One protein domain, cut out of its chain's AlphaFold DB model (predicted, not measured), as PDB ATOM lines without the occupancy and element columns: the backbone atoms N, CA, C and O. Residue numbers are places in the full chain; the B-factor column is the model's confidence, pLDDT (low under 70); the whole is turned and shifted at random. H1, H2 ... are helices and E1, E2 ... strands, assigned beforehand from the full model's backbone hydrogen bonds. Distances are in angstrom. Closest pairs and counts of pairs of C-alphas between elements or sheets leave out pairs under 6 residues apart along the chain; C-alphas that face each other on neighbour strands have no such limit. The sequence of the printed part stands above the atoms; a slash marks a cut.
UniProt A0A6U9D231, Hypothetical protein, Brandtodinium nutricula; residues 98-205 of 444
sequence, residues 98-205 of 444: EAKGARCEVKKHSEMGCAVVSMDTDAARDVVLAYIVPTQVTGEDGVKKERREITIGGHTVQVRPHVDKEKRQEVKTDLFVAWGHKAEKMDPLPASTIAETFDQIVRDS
ATOM      1  N   GLU A  98      -2.139  19.775  -0.670       94.31
ATOM      2  CA  GLU A  98      -1.326  19.148   0.359       94.31
ATOM      3  C   GLU A  98      -1.198  17.660   0.031       94.31
ATOM      4  O   GLU A  98      -2.191  16.975  -0.224       94.31
ATOM      5  N   ALA A  99       0.032  17.159  -0.001       96.88
ATOM      6  CA  ALA A  99       0.316  15.738  -0.147       96.88
ATOM      7  C   ALA A  99       1.199  15.290   1.012       96.88
ATOM      8  O   ALA A  99       2.166  15.967   1.364       96.88
ATOM      9  N   LYS A 100       0.866  14.145   1.604       97.69
ATOM     10  CA  LYS A 100       1.614  13.572   2.718       97.69
ATOM     11  C   LYS A 100       2.338  12.315   2.254       97.69
ATOM     12  O   LYS A 100       1.697  11.373   1.797       97.69
ATOM     13  N   GLY A 101       3.659  12.336   2.368       97.00
ATOM     14  CA  GLY A 101       4.531  11.181   2.213       97.00
ATOM     15  C   GLY A 101       4.718  10.419   3.528       97.00
ATOM     16  O   GLY A 101       4.099  10.713   4.555       97.00
ATOM     17  N   ALA A 102       5.598   9.426   3.502       97.38
ATOM     18  CA  ALA A 102       6.007   8.640   4.654       97.38
ATOM     19  C   ALA A 102       6.872   9.438   5.645       97.38
ATOM     20  O   ALA A 102       6.771   9.208   6.851       97.38
ATOM     21  N   ARG A 103       7.732  10.348   5.163       96.62
ATOM     22  CA  ARG A 103       8.668  11.140   5.991       96.62
ATOM     23  C   ARG A 103       8.548  12.648   5.780       96.62
ATOM     24  O   ARG A 103       9.214  13.414   6.475       96.62
ATOM     25  N   CYS A 104       7.703  13.086   4.852       97.94
ATOM     26  CA  CYS A 104       7.518  14.498   4.549       97.94
ATOM     27  C   CYS A 104       6.060  14.870   4.246       97.94
ATOM     28  O   CYS A 104       5.230  14.033   3.898       97.94
ATOM     29  N   GLU A 105       5.747  16.154   4.377       98.12
ATOM     30  CA  GLU A 105       4.487  16.780   3.985       98.12
ATOM     31  C   GLU A 105       4.789  17.919   3.008       98.12
ATOM     32  O   GLU A 105       5.667  18.746   3.249       98.12
ATOM     33  N   VAL A 106       4.076  17.962   1.886       98.06
ATOM     34  CA  VAL A 106       4.299  18.928   0.808       98.06
ATOM     35  C   VAL A 106       3.106  19.864   0.716       98.06
ATOM     36  O   VAL A 106       1.995  19.430   0.421       98.06
ATOM     37  N   LYS A 107       3.351  21.165   0.895       97.38
ATOM     38  CA  LYS A 107       2.367  22.237   0.706       97.38
ATOM     39  C   LYS A 107       2.666  22.992  -0.576       97.38
ATOM     40  O   LYS A 107       3.601  23.793  -0.644       97.38
ATOM     41  N   LYS A 108       1.880  22.712  -1.614       96.75
ATOM     42  CA  LYS A 108       2.086  23.248  -2.960       96.75
ATOM     43  C   LYS A 108       1.362  24.582  -3.172       96.75
ATOM     44  O   LYS A 108       0.168  24.709  -2.907       96.75
ATOM     45  N   HIS A 109       2.060  25.546  -3.771       95.50
ATOM     46  CA  HIS A 109       1.484  26.755  -4.359       95.50
ATOM     47  C   HIS A 109       1.435  26.622  -5.885       95.50
ATOM     48  O   HIS A 109       2.307  27.116  -6.605       95.50
ATOM     49  N   SER A 110       0.381  25.970  -6.385       89.56
ATOM     50  CA  SER A 110       0.210  25.637  -7.810       89.56
ATOM     51  C   SER A 110       0.182  26.845  -8.748       89.56
ATOM     52  O   SER A 110       0.391  26.699  -9.937       89.56
ATOM     53  N   GLU A 111      -0.059  28.062  -8.260       92.25
ATOM     54  CA  GLU A 111      -0.003  29.253  -9.119       92.25
ATOM     55  C   GLU A 111       1.428  29.775  -9.314       92.25
ATOM     56  O   GLU A 111       1.701  30.489 -10.268       92.25
ATOM     57  N   MET A 112       2.367  29.434  -8.430       95.31
ATOM     58  CA  MET A 112       3.722  29.999  -8.444       95.31
ATOM     59  C   MET A 112       4.782  29.019  -8.954       95.31
ATOM     60  O   MET A 112       5.906  29.436  -9.243       95.31
ATOM     61  N   GLY A 113       4.442  27.734  -9.072       96.81
ATOM     62  CA  GLY A 113       5.417  26.680  -9.346       96.81
ATOM     63  C   GLY A 113       6.423  26.530  -8.204       96.81
ATOM     64  O   GLY A 113       7.632  26.452  -8.439       96.81
ATOM     65  N   CYS A 114       5.930  26.593  -6.963       97.81
ATOM     66  CA  CYS A 114       6.722  26.348  -5.765       97.81
ATOM     67  C   CYS A 114       5.941  25.557  -4.708       97.81
ATOM     68  O   CYS A 114       4.710  25.496  -4.727       97.81
ATOM     69  N   ALA A 115       6.670  24.947  -3.781       97.88
ATOM     70  CA  ALA A 115       6.144  24.202  -2.649       97.88
ATOM     71  C   ALA A 115       7.067  24.352  -1.432       97.88
ATOM     72  O   ALA A 115       8.260  24.636  -1.566       97.88
ATOM     73  N   VAL A 116       6.506  24.143  -0.244       97.94
ATOM     74  CA  VAL A 116       7.270  23.930   0.989       97.94
ATOM     75  C   VAL A 116       7.153  22.455   1.355       97.94
ATOM     76  O   VAL A 116       6.046  21.922   1.393       97.94
ATOM     77  N   VAL A 117       8.289  21.801   1.574       98.38
ATOM     78  CA  VAL A 117       8.374  20.399   1.992       98.38
ATOM     79  C   VAL A 117       8.818  20.378   3.446       98.38
ATOM     80  O   VAL A 117       9.967  20.708   3.734       98.38
ATOM     81  N   SER A 118       7.913  20.022   4.349       98.38
ATOM     82  CA  SER A 118       8.184  19.867   5.776       98.38
ATOM     83  C   SER A 118       8.542  18.415   6.068       98.38
ATOM     84  O   SER A 118       7.753  17.512   5.797       98.38
ATOM     85  N   MET A 119       9.740  18.176   6.590       98.25
ATOM     86  CA  MET A 119      10.224  16.844   6.954       98.25
ATOM     87  C   MET A 119       9.972  16.540   8.429       98.25
ATOM     88  O   MET A 119       9.829  17.442   9.253       98.25
ATOM     89  N   ASP A 120       9.928  15.255   8.766       97.19
ATOM     90  CA  ASP A 120       9.733  14.782  10.138       97.19
ATOM     91  C   ASP A 120      10.892  15.143  11.085       97.19
ATOM     92  O   ASP A 120      10.688  15.333  12.284       97.19
ATOM     93  N   THR A 121      12.107  15.236  10.546       97.25
ATOM     94  CA  THR A 121      13.353  15.417  11.290       97.25
ATOM     95  C   THR A 121      14.297  16.374  10.563       97.25
ATOM     96  O   THR A 121      14.304  16.471   9.334       97.25
ATOM     97  N   ASP A 122      15.130  17.078  11.329       96.69
ATOM     98  CA  ASP A 122      16.206  17.925  10.800       96.69
ATOM     99  C   ASP A 122      17.280  17.095  10.078       96.69
ATOM    100  O   ASP A 122      17.762  17.481   9.015       96.69
ATOM    101  N   ALA A 123      17.576  15.902  10.594       95.31
ATOM    102  CA  ALA A 123      18.481  14.953   9.959       95.31
ATOM    103  C   ALA A 123      18.009  14.540   8.554       95.31
ATOM    104  O   ALA A 123      18.819  14.518   7.630       95.31
ATOM    105  N   ALA A 124      16.712  14.258   8.357       96.38
ATOM    106  CA  ALA A 124      16.176  13.935   7.031       96.38
ATOM    107  C   ALA A 124      16.353  15.100   6.046       96.38
ATOM    108  O   ALA A 124      16.768  14.889   4.902       96.38
ATOM    109  N   ARG A 125      16.125  16.337   6.507       96.81
ATOM    110  CA  ARG A 125      16.369  17.541   5.706       96.81
ATOM    111  C   ARG A 125      17.830  17.638   5.270       96.81
ATOM    112  O   ARG A 125      18.114  17.896   4.100       96.81
ATOM    113  N   ASP A 126      18.754  17.451   6.204       95.94
ATOM    114  CA  ASP A 126      20.185  17.582   5.937       95.94
ATOM    115  C   ASP A 126      20.694  16.471   5.008       95.94
ATOM    116  O   ASP A 126      21.502  16.746   4.121       95.94
ATOM    117  N   VAL A 127      20.161  15.250   5.133       96.19
ATOM    118  CA  VAL A 127      20.413  14.135   4.205       96.19
ATOM    119  C   VAL A 127      19.989  14.498   2.783       96.19
ATOM    120  O   VAL A 127      20.775  14.355   1.850       96.19
ATOM    121  N   VAL A 128      18.784  15.039   2.610       96.81
ATOM    122  CA  VAL A 128      18.277  15.475   1.300       96.81
ATOM    123  C   VAL A 128      19.142  16.578   0.711       96.81
ATOM    124  O   VAL A 128      19.507  16.532  -0.462       96.81
ATOM    125  N   LEU A 129      19.500  17.570   1.525       96.38
ATOM    126  CA  LEU A 129      20.391  18.637   1.100       96.38
ATOM    127  C   LEU A 129      21.751  18.071   0.675       96.38
ATOM    128  O   LEU A 129      22.266  18.501  -0.353       96.38
ATOM    129  N   ALA A 130      22.327  17.131   1.423       95.44
ATOM    130  CA  ALA A 130      23.608  16.504   1.101       95.44
ATOM    131  C   ALA A 130      23.551  15.617  -0.154       95.44
ATOM    132  O   ALA A 130      24.533  15.552  -0.889       95.44
ATOM    133  N   TYR A 131      22.412  14.970  -0.410       95.94
ATOM    134  CA  TYR A 131      22.195  14.135  -1.589       95.94
ATOM    135  C   TYR A 131      22.127  14.958  -2.883       95.94
ATOM    136  O   TYR A 131      22.638  14.544  -3.922       95.94
ATOM    137  N   ILE A 132      21.508  16.144  -2.837       95.94
ATOM    138  CA  ILE A 132      21.344  16.991  -4.022       95.94
ATOM    139  C   ILE A 132      22.655  17.721  -4.330       95.94
ATOM    140  O   ILE A 132      23.088  18.610  -3.589       95.94
ATOM    141  N   VAL A 133      23.255  17.377  -5.471       90.06
ATOM    142  CA  VAL A 133      24.531  17.943  -5.916       90.06
ATOM    143  C   VAL A 133      24.390  19.455  -6.145       90.06
ATOM    144  O   VAL A 133      23.503  19.896  -6.882       90.06
ATOM    145  N   PRO A 134      25.265  20.281  -5.548       91.12
ATOM    146  CA  PRO A 134      25.272  21.707  -5.815       91.12
ATOM    147  C   PRO A 134      25.729  21.988  -7.248       91.12
ATOM    148  O   PRO A 134      26.862  21.706  -7.637       91.12
ATOM    149  N   THR A 135      24.852  22.604  -8.033       91.12
ATOM    150  CA  THR A 135      25.153  23.113  -9.367       91.12
ATOM    151  C   THR A 135      25.607  24.568  -9.264       91.12
ATOM    152  O   THR A 135      24.960  25.426  -8.656       91.12
ATOM    153  N   GLN A 136      26.761  24.869  -9.856       89.00
ATOM    154  CA  GLN A 136      27.281  26.233  -9.940       89.00
ATOM    155  C   GLN A 136      26.589  26.954 -11.095       89.00
ATOM    156  O   GLN A 136      26.927  26.737 -12.257       89.00
ATOM    157  N   VAL A 137      25.637  27.833 -10.783       87.06
ATOM    158  CA  VAL A 137      24.982  28.663 -11.797       87.06
ATOM    159  C   VAL A 137      25.653  30.034 -11.806       87.06
ATOM    160  O   VAL A 137      25.652  30.759 -10.804       87.06
ATOM    161  N   THR A 138      26.250  30.396 -12.941       88.81
ATOM    162  CA  THR A 138      26.795  31.743 -13.161       88.81
ATOM    163  C   THR A 138      25.625  32.687 -13.422       88.81
ATOM    164  O   THR A 138      24.951  32.564 -14.441       88.81
ATOM    165  N   GLY A 139      25.335  33.592 -12.483       87.00
ATOM    166  CA  GLY A 139      24.312  34.623 -12.693       87.00
ATOM    167  C   GLY A 139      24.762  35.688 -13.701       87.00
ATOM    168  O   GLY A 139      25.951  35.788 -13.994       87.00
ATOM    169  N   GLU A 140      23.829  36.525 -14.175       86.69
ATOM    170  CA  GLU A 140      24.131  37.678 -15.053       86.69
ATOM    171  C   GLU A 140      25.186  38.621 -14.455       86.69
ATOM    172  O   GLU A 140      26.017  39.162 -15.176       86.69
ATOM    173  N   ASP A 141      25.220  38.742 -13.125       88.94
ATOM    174  CA  ASP A 141      26.212  39.545 -12.399       88.94
ATOM    175  C   ASP A 141      27.633  38.936 -12.419       88.94
ATOM    176  O   ASP A 141      28.541  39.446 -11.761       88.94
ATOM    177  N   GLY A 142      27.835  37.781 -13.064       91.00
ATOM    178  CA  GLY A 142      29.085  37.013 -13.037       91.00
ATOM    179  C   GLY A 142      29.390  36.351 -11.685       91.00
ATOM    180  O   GLY A 142      30.378  35.627 -11.552       91.00
ATOM    181  N   VAL A 143      28.543  36.562 -10.672       90.19
ATOM    182  CA  VAL A 143      28.664  35.920  -9.362       90.19
ATOM    183  C   VAL A 143      28.143  34.490  -9.463       90.19
ATOM    184  O   VAL A 143      26.956  34.260  -9.719       90.19
ATOM    185  N   LYS A 144      29.033  33.523  -9.234       88.94
ATOM    186  CA  LYS A 144      28.671  32.109  -9.127       88.94
ATOM    187  C   LYS A 144      27.822  31.913  -7.873       88.94
ATOM    188  O   LYS A 144      28.306  32.119  -6.760       88.94
ATOM    189  N   LYS A 145      26.548  31.569  -8.052       88.94
ATOM    190  CA  LYS A 145      25.640  31.223  -6.956       88.94
ATOM    191  C   LYS A 145      25.476  29.711  -6.944       88.94
ATOM    192  O   LYS A 145      25.129  29.115  -7.961       88.94
ATOM    193  N   GLU A 146      25.725  29.106  -5.790       91.06
ATOM    194  CA  GLU A 146      25.439  27.694  -5.563       91.06
ATOM    195  C   GLU A 146      23.917  27.502  -5.550       91.06
ATOM    196  O   GLU A 146      23.205  28.141  -4.768       91.06
ATOM    197  N   ARG A 147      23.401  26.670  -6.455       92.81
ATOM    198  CA  ARG A 147      21.996  26.255  -6.475       92.81
ATOM    199  C   ARG A 147      21.944  24.740  -6.458       92.81
ATOM    200  O   ARG A 147      22.669  24.089  -7.195       92.81
ATOM    201  N   ARG A 148      21.086  24.182  -5.612       96.94
ATOM    202  CA  ARG A 148      20.831  22.742  -5.575       96.94
ATOM    203  C   ARG A 148      19.641  22.465  -6.473       96.94
ATOM    204  O   ARG A 148      18.576  23.049  -6.265       96.94
ATOM    205  N   GLU A 149      19.856  21.653  -7.498       96.44
ATOM    206  CA  GLU A 149      18.858  21.329  -8.514       96.44
ATOM    207  C   GLU A 149      18.681  19.815  -8.593       96.44
ATOM    208  O   GLU A 149      19.648  19.061  -8.524       96.44
ATOM    209  N   ILE A 150      17.431  19.374  -8.703       97.12
ATOM    210  CA  ILE A 150      17.055  17.967  -8.849       97.12
ATOM    211  C   ILE A 150      15.955  17.842  -9.899       97.12
ATOM    212  O   ILE A 150      15.112  18.729 -10.026       97.12
ATOM    213  N   THR A 151      15.948  16.745 -10.653       97.31
ATOM    214  CA  THR A 151      14.895  16.463 -11.633       97.31
ATOM    215  C   THR A 151      13.779  15.637 -10.992       97.31
ATOM    216  O   THR A 151      14.027  14.520 -10.549       97.31
ATOM    217  N   ILE A 152      12.551  16.164 -10.955       97.50
ATOM    218  CA  ILE A 152      11.362  15.485 -10.409       97.50
ATOM    219  C   ILE A 152      10.301  15.415 -11.502       97.50
ATOM    220  O   ILE A 152       9.841  16.453 -11.973       97.50
ATOM    221  N   GLY A 153       9.923  14.207 -11.929       95.00
ATOM    222  CA  GLY A 153       8.902  14.028 -12.970       95.00
ATOM    223  C   GLY A 153       9.215  14.769 -14.280       95.00
ATOM    224  O   GLY A 153       8.309  15.290 -14.908       95.00
ATOM    225  N   GLY A 154      10.495  14.891 -14.654       96.56
ATOM    226  CA  GLY A 154      10.931  15.640 -15.844       96.56
ATOM    227  C   GLY A 154      11.128  17.149 -15.637       96.56
ATOM    228  O   GLY A 154      11.687  17.812 -16.509       96.56
ATOM    229  N   HIS A 155      10.761  17.700 -14.477       97.56
ATOM    230  CA  HIS A 155      10.986  19.107 -14.143       97.56
ATOM    231  C   HIS A 155      12.311  19.320 -13.422       97.56
ATOM    232  O   HIS A 155      12.619  18.600 -12.476       97.56
ATOM    233  N   THR A 156      13.049  20.370 -13.781       96.94
ATOM    234  CA  THR A 156      14.193  20.836 -12.985       96.94
ATOM    235  C   THR A 156      13.701  21.678 -11.815       96.94
ATOM    236  O   THR A 156      13.121  22.751 -11.990       96.94
ATOM    237  N   VAL A 157      13.948  21.191 -10.606       97.81
ATOM    238  CA  VAL A 157      13.449  21.761  -9.363       97.81
ATOM    239  C   VAL A 157      14.610  22.284  -8.523       97.81
ATOM    240  O   VAL A 157      15.538  21.553  -8.192       97.81
ATOM    241  N   GLN A 158      14.552  23.560  -8.149       97.25
ATOM    242  CA  GLN A 158      15.501  24.195  -7.237       97.25
ATOM    243  C   GLN A 158      15.095  23.953  -5.789       97.25
ATOM    244  O   GLN A 158      13.983  24.302  -5.391       97.25
ATOM    245  N   VAL A 159      16.020  23.431  -4.990       98.06
ATOM    246  CA  VAL A 159      15.815  23.132  -3.570       98.06
ATOM    247  C   VAL A 159      16.669  24.071  -2.724       98.06
ATOM    248  O   VAL A 159      17.853  24.278  -2.995       98.06
ATOM    249  N   ARG A 160      16.066  24.693  -1.709       97.12
ATOM    250  CA  ARG A 160      16.732  25.624  -0.784       97.12
ATOM    251  C   ARG A 160      16.230  25.410   0.644       97.12
ATOM    252  O   ARG A 160      15.069  25.047   0.807       97.12
ATOM    253  N   PRO A 161      17.039  25.693   1.679       97.62
ATOM    254  CA  PRO A 161      16.527  25.767   3.044       97.62
ATOM    255  C   PRO A 161      15.386  26.786   3.144       97.62
ATOM    256  O   PRO A 161      15.484  27.890   2.594       97.62
ATOM    257  N   HIS A 162      14.294  26.422   3.815       97.56
ATOM    258  CA  HIS A 162      13.188  27.347   4.030       97.56
ATOM    259  C   HIS A 162      13.545  28.360   5.124       97.56
ATOM    260  O   HIS A 162      14.067  28.002   6.179       97.56
ATOM    261  N   VAL A 163      13.247  29.637   4.884       97.19
ATOM    262  CA  VAL A 163      13.438  30.715   5.860       97.19
ATOM    263  C   VAL A 163      12.072  31.277   6.209       97.19
ATOM    264  O   VAL A 163      11.383  31.813   5.339       97.19
ATOM    265  N   ASP A 164      11.703  31.181   7.486       95.44
ATOM    266  CA  ASP A 164      10.473  31.766   8.010       95.44
ATOM    267  C   ASP A 164      10.496  33.276   7.742       95.44
ATOM    268  O   ASP A 164      11.425  33.992   8.134       95.44
ATOM    269  N   LYS A 165       9.475  33.776   7.045       95.00
ATOM    270  CA  LYS A 165       9.385  35.181   6.634       95.00
ATOM    271  C   LYS A 165       9.281  36.133   7.826       95.00
ATOM    272  O   LYS A 165       9.770  37.262   7.740       95.00
ATOM    273  N   GLU A 166       8.633  35.707   8.904       95.50
ATOM    274  CA  GLU A 166       8.396  36.530  10.089       95.50
ATOM    275  C   GLU A 166       9.637  36.566  10.972       95.50
ATOM    276  O   GLU A 166      10.125  37.641  11.324       95.50
ATOM    277  N   LYS A 167      10.196  35.390  11.269       94.81
ATOM    278  CA  LYS A 167      11.352  35.257  12.167       94.81
ATOM    279  C   LYS A 167      12.684  35.510  11.472       94.81
ATOM    280  O   LYS A 167      13.676  35.767  12.146       94.81
ATOM    281  N   ARG A 168      12.716  35.442  10.135       95.94
ATOM    282  CA  ARG A 168      13.942  35.437   9.313       95.94
ATOM    283  C   ARG A 168      14.948  34.385   9.774       95.94
ATOM    284  O   ARG A 168      16.155  34.579   9.656       95.94
ATOM    285  N   GLN A 169      14.435  33.296  10.329       97.31
ATOM    286  CA  GLN A 169      15.212  32.165  10.804       97.31
ATOM    287  C   GLN A 169      14.971  30.990   9.871       97.31
ATOM    288  O   GLN A 169      13.868  30.798   9.357       97.31
ATOM    289  N   GLU A 170      16.027  30.228   9.633       96.38
ATOM    290  CA  GLU A 170      15.948  28.991   8.877       96.38
ATOM    291  C   GLU A 170      15.122  27.963   9.655       96.38
ATOM    292  O   GLU A 170      15.378  27.700  10.833       96.38
ATOM    293  N   VAL A 171      14.119  27.391   8.996       97.50
ATOM    294  CA  VAL A 171      13.292  26.330   9.564       97.50
ATOM    295  C   VAL A 171      13.993  25.007   9.274       97.50
ATOM    296  O   VAL A 171      14.098  24.569   8.131       97.50
ATOM    297  N   LYS A 172      14.525  24.382  10.327       97.00
ATOM    298  CA  LYS A 172      15.410  23.210  10.226       97.00
ATOM    299  C   LYS A 172      14.764  21.951   9.650       97.00
ATOM    300  O   LYS A 172      15.477  21.036   9.271       97.00
ATOM    301  N   THR A 173      13.442  21.909   9.585       98.06
ATOM    302  CA  THR A 173      12.669  20.791   9.035       98.06
ATOM    303  C   THR A 173      12.183  21.055   7.615       98.06
ATOM    304  O   THR A 173      11.782  20.119   6.934       98.06
ATOM    305  N   ASP A 174      12.221  22.307   7.154       98.25
ATOM    306  CA  ASP A 174      11.495  22.712   5.954       98.25
ATOM    307  C   ASP A 174      12.445  23.057   4.802       98.25
ATOM    308  O   ASP A 174      13.465  23.744   4.954       98.25
ATOM    309  N   LEU A 175      12.062  22.622   3.607       98.12
ATOM    310  CA  LEU A 175      12.719  22.931   2.345       98.12
ATOM    311  C   LEU A 175      11.781  23.738   1.454       98.12
ATOM    312  O   LEU A 175      10.605  23.419   1.296       98.12
ATOM    313  N   PHE A 176      12.316  24.784   0.836       98.00
ATOM    314  CA  PHE A 176      11.648  25.524  -0.221       98.00
ATOM    315  C   PHE A 176      12.031  24.942  -1.581       98.00
ATOM    316  O   PHE A 176      13.211  24.854  -1.926       98.00
ATOM    317  N   VAL A 177      11.019  24.572  -2.354       98.12
ATOM    318  CA  VAL A 177      11.146  23.835  -3.608       98.12
ATOM    319  C   VAL A 177      10.497  24.659  -4.718       98.12
ATOM    320  O   VAL A 177       9.348  25.072  -4.586       98.12
ATOM    321  N   ALA A 178      11.219  24.951  -5.801       97.88
ATOM    322  CA  ALA A 178      10.731  25.814  -6.879       97.88
ATOM    323  C   ALA A 178      11.128  25.305  -8.270       97.88
ATOM    324  O   ALA A 178      12.308  25.132  -8.552       97.88
ATOM    325  N   TRP A 179      10.150  25.146  -9.157       97.94
ATOM    326  CA  TRP A 179      10.338  24.788 -10.576       97.94
ATOM    327  C   TRP A 179       9.833  25.884 -11.530       97.94
ATOM    328  O   TRP A 179      10.157  25.890 -12.714       97.94
ATOM    329  N   GLY A 180       9.109  26.876 -11.000       97.19
ATOM    330  CA  GLY A 180       8.737  28.103 -11.695       97.19
ATOM    331  C   GLY A 180       7.332  28.085 -12.302       97.19
ATOM    332  O   GLY A 180       6.853  27.078 -12.816       97.19
ATOM    333  N   HIS A 181       6.685  29.254 -12.286       97.12
ATOM    334  CA  HIS A 181       5.308  29.457 -12.757       97.12
ATOM    335  C   HIS A 181       5.079  28.970 -14.195       97.12
ATOM    336  O   HIS A 181       4.052  28.371 -14.496       97.12
ATOM    337  N   LYS A 182       6.018  29.246 -15.114       97.06
ATOM    338  CA  LYS A 182       5.866  28.856 -16.525       97.06
ATOM    339  C   LYS A 182       5.834  27.337 -16.690       97.06
ATOM    340  O   LYS A 182       4.995  26.851 -17.437       97.06
ATOM    341  N   ALA A 183       6.718  26.624 -15.987       97.06
ATOM    342  CA  ALA A 183       6.753  25.167 -16.006       97.06
ATOM    343  C   ALA A 183       5.448  24.600 -15.434       97.06
ATOM    344  O   ALA A 183       4.781  23.842 -16.118       97.06
ATOM    345  N   GLU A 184       5.018  25.090 -14.270       96.12
ATOM    346  CA  GLU A 184       3.769  24.674 -13.617       96.12
ATOM    347  C   GLU A 184       2.510  24.881 -14.468       96.12
ATOM    348  O   GLU A 184       1.567  24.102 -14.393       96.12
ATOM    349  N   LYS A 185       2.474  25.941 -15.280       96.38
ATOM    350  CA  LYS A 185       1.338  26.220 -16.163       96.38
ATOM    351  C   LYS A 185       1.297  25.301 -17.387       96.38
ATOM    352  O   LYS A 185       0.213  25.047 -17.904       96.38
ATOM    353  N   MET A 186       2.462  24.888 -17.883       96.81
ATOM    354  CA  MET A 186       2.580  24.033 -19.066       96.81
ATOM    355  C   MET A 186       2.427  22.558 -18.705       96.81
ATOM    356  O   MET A 186       1.743  21.831 -19.417       96.81
ATOM    357  N   ASP A 187       3.038  22.147 -17.598       97.19
ATOM    358  CA  ASP A 187       3.044  20.781 -17.096       97.19
ATOM    359  C   ASP A 187       3.028  20.832 -15.548       97.19
ATOM    360  O   ASP A 187       4.039  21.153 -14.915       97.19
ATOM    361  N   PRO A 188       1.847  20.698 -14.914       95.81
ATOM    362  CA  PRO A 188       1.712  20.848 -13.468       95.81
ATOM    363  C   PRO A 188       2.366  19.691 -12.707       95.81
ATOM    364  O   PRO A 188       1.931  18.547 -12.819       95.81
ATOM    365  N   LEU A 189       3.327  19.993 -11.829       97.19
ATOM    366  CA  LEU A 189       4.048  18.961 -11.074       97.19
ATOM    367  C   LEU A 189       3.199  18.451  -9.889       97.19
ATOM    368  O   LEU A 189       2.923  19.236  -8.973       97.19
ATOM    369  N   PRO A 190       2.760  17.178  -9.835       96.88
ATOM    370  CA  PRO A 190       1.888  16.701  -8.760       96.88
ATOM    371  C   PRO A 190       2.578  16.733  -7.390       96.88
ATOM    372  O   PRO A 190       3.735  16.340  -7.251       96.88
ATOM    373  N   ALA A 191       1.853  17.161  -6.351       97.31
ATOM    374  CA  ALA A 191       2.401  17.235  -4.993       97.31
ATOM    375  C   ALA A 191       2.805  15.850  -4.440       97.31
ATOM    376  O   ALA A 191       3.782  15.754  -3.702       97.31
ATOM    377  N   SER A 192       2.103  14.781  -4.838       97.38
ATOM    378  CA  SER A 192       2.443  13.396  -4.485       97.38
ATOM    379  C   SER A 192       3.795  12.967  -5.050       97.38
ATOM    380  O   SER A 192       4.614  12.436  -4.311       97.38
ATOM    381  N   THR A 193       4.083  13.282  -6.317       97.88
ATOM    382  CA  THR A 193       5.371  12.972  -6.960       97.88
ATOM    383  C   THR A 193       6.534  13.678  -6.264       97.88
ATOM    384  O   THR A 193       7.611  13.100  -6.114       97.88
ATOM    385  N   ILE A 194       6.317  14.912  -5.791       98.12
ATOM    386  CA  ILE A 194       7.298  15.630  -4.968       98.12
ATOM    387  C   ILE A 194       7.543  14.852  -3.666       98.12
ATOM    388  O   ILE A 194       8.692  14.532  -3.369       98.12
ATOM    389  N   ALA A 195       6.485  14.511  -2.924       98.12
ATOM    390  CA  ALA A 195       6.596  13.796  -1.651       98.12
ATOM    391  C   ALA A 195       7.314  12.441  -1.801       98.12
ATOM    392  O   ALA A 195       8.270  12.164  -1.081       98.12
ATOM    393  N   GLU A 196       6.915  11.638  -2.790       98.12
ATOM    394  CA  GLU A 196       7.507  10.327  -3.081       98.12
ATOM    395  C   GLU A 196       8.998  10.425  -3.419       98.12
ATOM    396  O   GLU A 196       9.793   9.631  -2.921       98.12
ATOM    397  N   THR A 197       9.394  11.428  -4.211       98.19
ATOM    398  CA  THR A 197      10.801  11.625  -4.591       98.19
ATOM    399  C   THR A 197      11.660  11.987  -3.382       98.19
ATOM    400  O   THR A 197      12.743  11.435  -3.201       98.19
ATOM    401  N   PHE A 198      11.183  12.891  -2.521       98.19
ATOM    402  CA  PHE A 198      11.910  13.257  -1.304       98.19
ATOM    403  C   PHE A 198      11.979  12.097  -0.303       98.19
ATOM    404  O   PHE A 198      13.044  11.852   0.263       98.19
ATOM    405  N   ASP A 199      10.896  11.337  -0.132       97.94
ATOM    406  CA  ASP A 199      10.905  10.122   0.686       97.94
ATOM    407  C   ASP A 199      11.885   9.072   0.147       97.94
ATOM    408  O   ASP A 199      12.557   8.397   0.929       97.94
ATOM    409  N   GLN A 200      11.969   8.927  -1.177       97.81
ATOM    410  CA  GLN A 200      12.904   8.014  -1.824       97.81
ATOM    411  C   GLN A 200      14.355   8.439  -1.577       97.81
ATOM    412  O   GLN A 200      15.159   7.608  -1.175       97.81
ATOM    413  N   ILE A 201      14.679   9.728  -1.696       97.12
ATOM    414  CA  ILE A 201      16.024  10.243  -1.385       97.12
ATOM    415  C   ILE A 201      16.411   9.944   0.063       97.12
ATOM    416  O   ILE A 201      17.520   9.478   0.321       97.12
ATOM    417  N   VAL A 202      15.510  10.195   1.016       96.69
ATOM    418  CA  VAL A 202      15.763   9.924   2.441       96.69
ATOM    419  C   VAL A 202      15.958   8.426   2.693       96.69
ATOM    420  O   VAL A 202      16.761   8.053   3.543       96.69
ATOM    421  N   ARG A 203      15.239   7.568   1.963       96.31
ATOM    422  CA  ARG A 203      15.327   6.106   2.070       96.31
ATOM    423  C   ARG A 203      16.604   5.538   1.451       96.31
ATOM    424  O   ARG A 203      17.195   4.637   2.036       96.31
ATOM    425  N   ASP A 204      16.994   6.049   0.289       96.38
ATOM    426  CA  ASP A 204      18.124   5.553  -0.501       96.38
ATOM    427  C   ASP A 204      19.461   6.107   0.007       96.38
ATOM    428  O   ASP A 204      20.519   5.511  -0.208       96.38
ATOM    429  N   SER A 205      19.431   7.239   0.711       93.69
ATOM    430  CA  SER A 205      20.619   7.785   1.349       93.69
ATOM    431  C   SER A 205      21.071   6.859   2.481       93.69
ATOM    432  O   SER A 205      20.272   6.559   3.374       93.69
TER     433      SER A 205
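This is residues 98 to 205 of the 444 residues of the protein "Hypothetical protein" of Brandtodinium nutricula (UniProt A0A6U9D231). A strongly twisted sheet of seven strands curls round the helix H3, and H1 packs on the same face of the sheet, crosswise to H3. The hairpin of E4 and E5 reaches away from the rest as an arm, while the small helix H2 only grazes the sheet. The printed part has 108 residues, with three named helices and seven named strands in the order E1 E2 E3 H1 E4 E5 E6 E7 H2 H3; the class is mixed, helices and strands. Across the sheet the order is E1 E2 E3 E7 E6 E5 E4, all antiparallel. The whole is compact, with a radius of gyration of the C-alphas of 13.6 A and spans of 40 by 32 by 31 A.

Start with E1, residues 98 to 100, E2, residues 104 to 109, and E3, residues 114 to 119: they form a meander, each strand the antiparallel neighbour of the one before. Look at N 99 and O 106, 3.0 A apart, and at N 107 and O 116, 2.8 A. E3 pairs with E7, residues 170 to 178, through N 117 and O 175, 2.8 A; E7 bends by 106 degrees at residue 173. A second meander is E4, residues 134 to 138, E5, residues 144 to 152, E6, residues 155 to 163, and E7. Find N 160 and O 176 at 2.9 A, N 157 and O 150 at 2.8 A, and N 135 and O 147 at 2.8 A. E5 is staggered: 144 to 148 pair with E4, 148 to 152 with E6. H1, residues 122 to 131, and H3, residues 191 to 204, are on one face of the sheet, making two layers, a sheet and helices on one face. H1 is over E7 and only just over E6, where 3 of its C-alphas fall; its height over the sheet is 8.2 A. It runs along the strands, at 25 degrees to E7 on the local plane. The closest C-alphas of H3 and E2 are those of Ala 195 and Val 106, 6.1 A. H3 touches H1 with residues 198 to 202 alone, about perpendicular at 86 degrees, closest at the C-alphas of Val 202 and Ala 124, 6.1 A. H2, residues 181 to 186, only grazes the sheet with residues 181 to 184. In H1, H2 and H3 every O i to N i+4 pair is within hydrogen-bond range.

Find C-alpha 98 at (-1.326, 19.148, 0.359), where E1 begins. E5 starts at C-alpha 144, (28.671, 32.109, -9.127), and is 24.0 A long; E6 is 23.3 A. H3 runs 20.1 A to C-alpha 204 at (18.124, 5.553, -0.501).

The two C-alphas farthest apart are those of Ala 102 and Asp 141, 40.7 A. The printed part has no cut and no long link; E6 to E7 is short, the others tight. Mean pLDDT of the printed part is 95.8, and no printed residue is under 70.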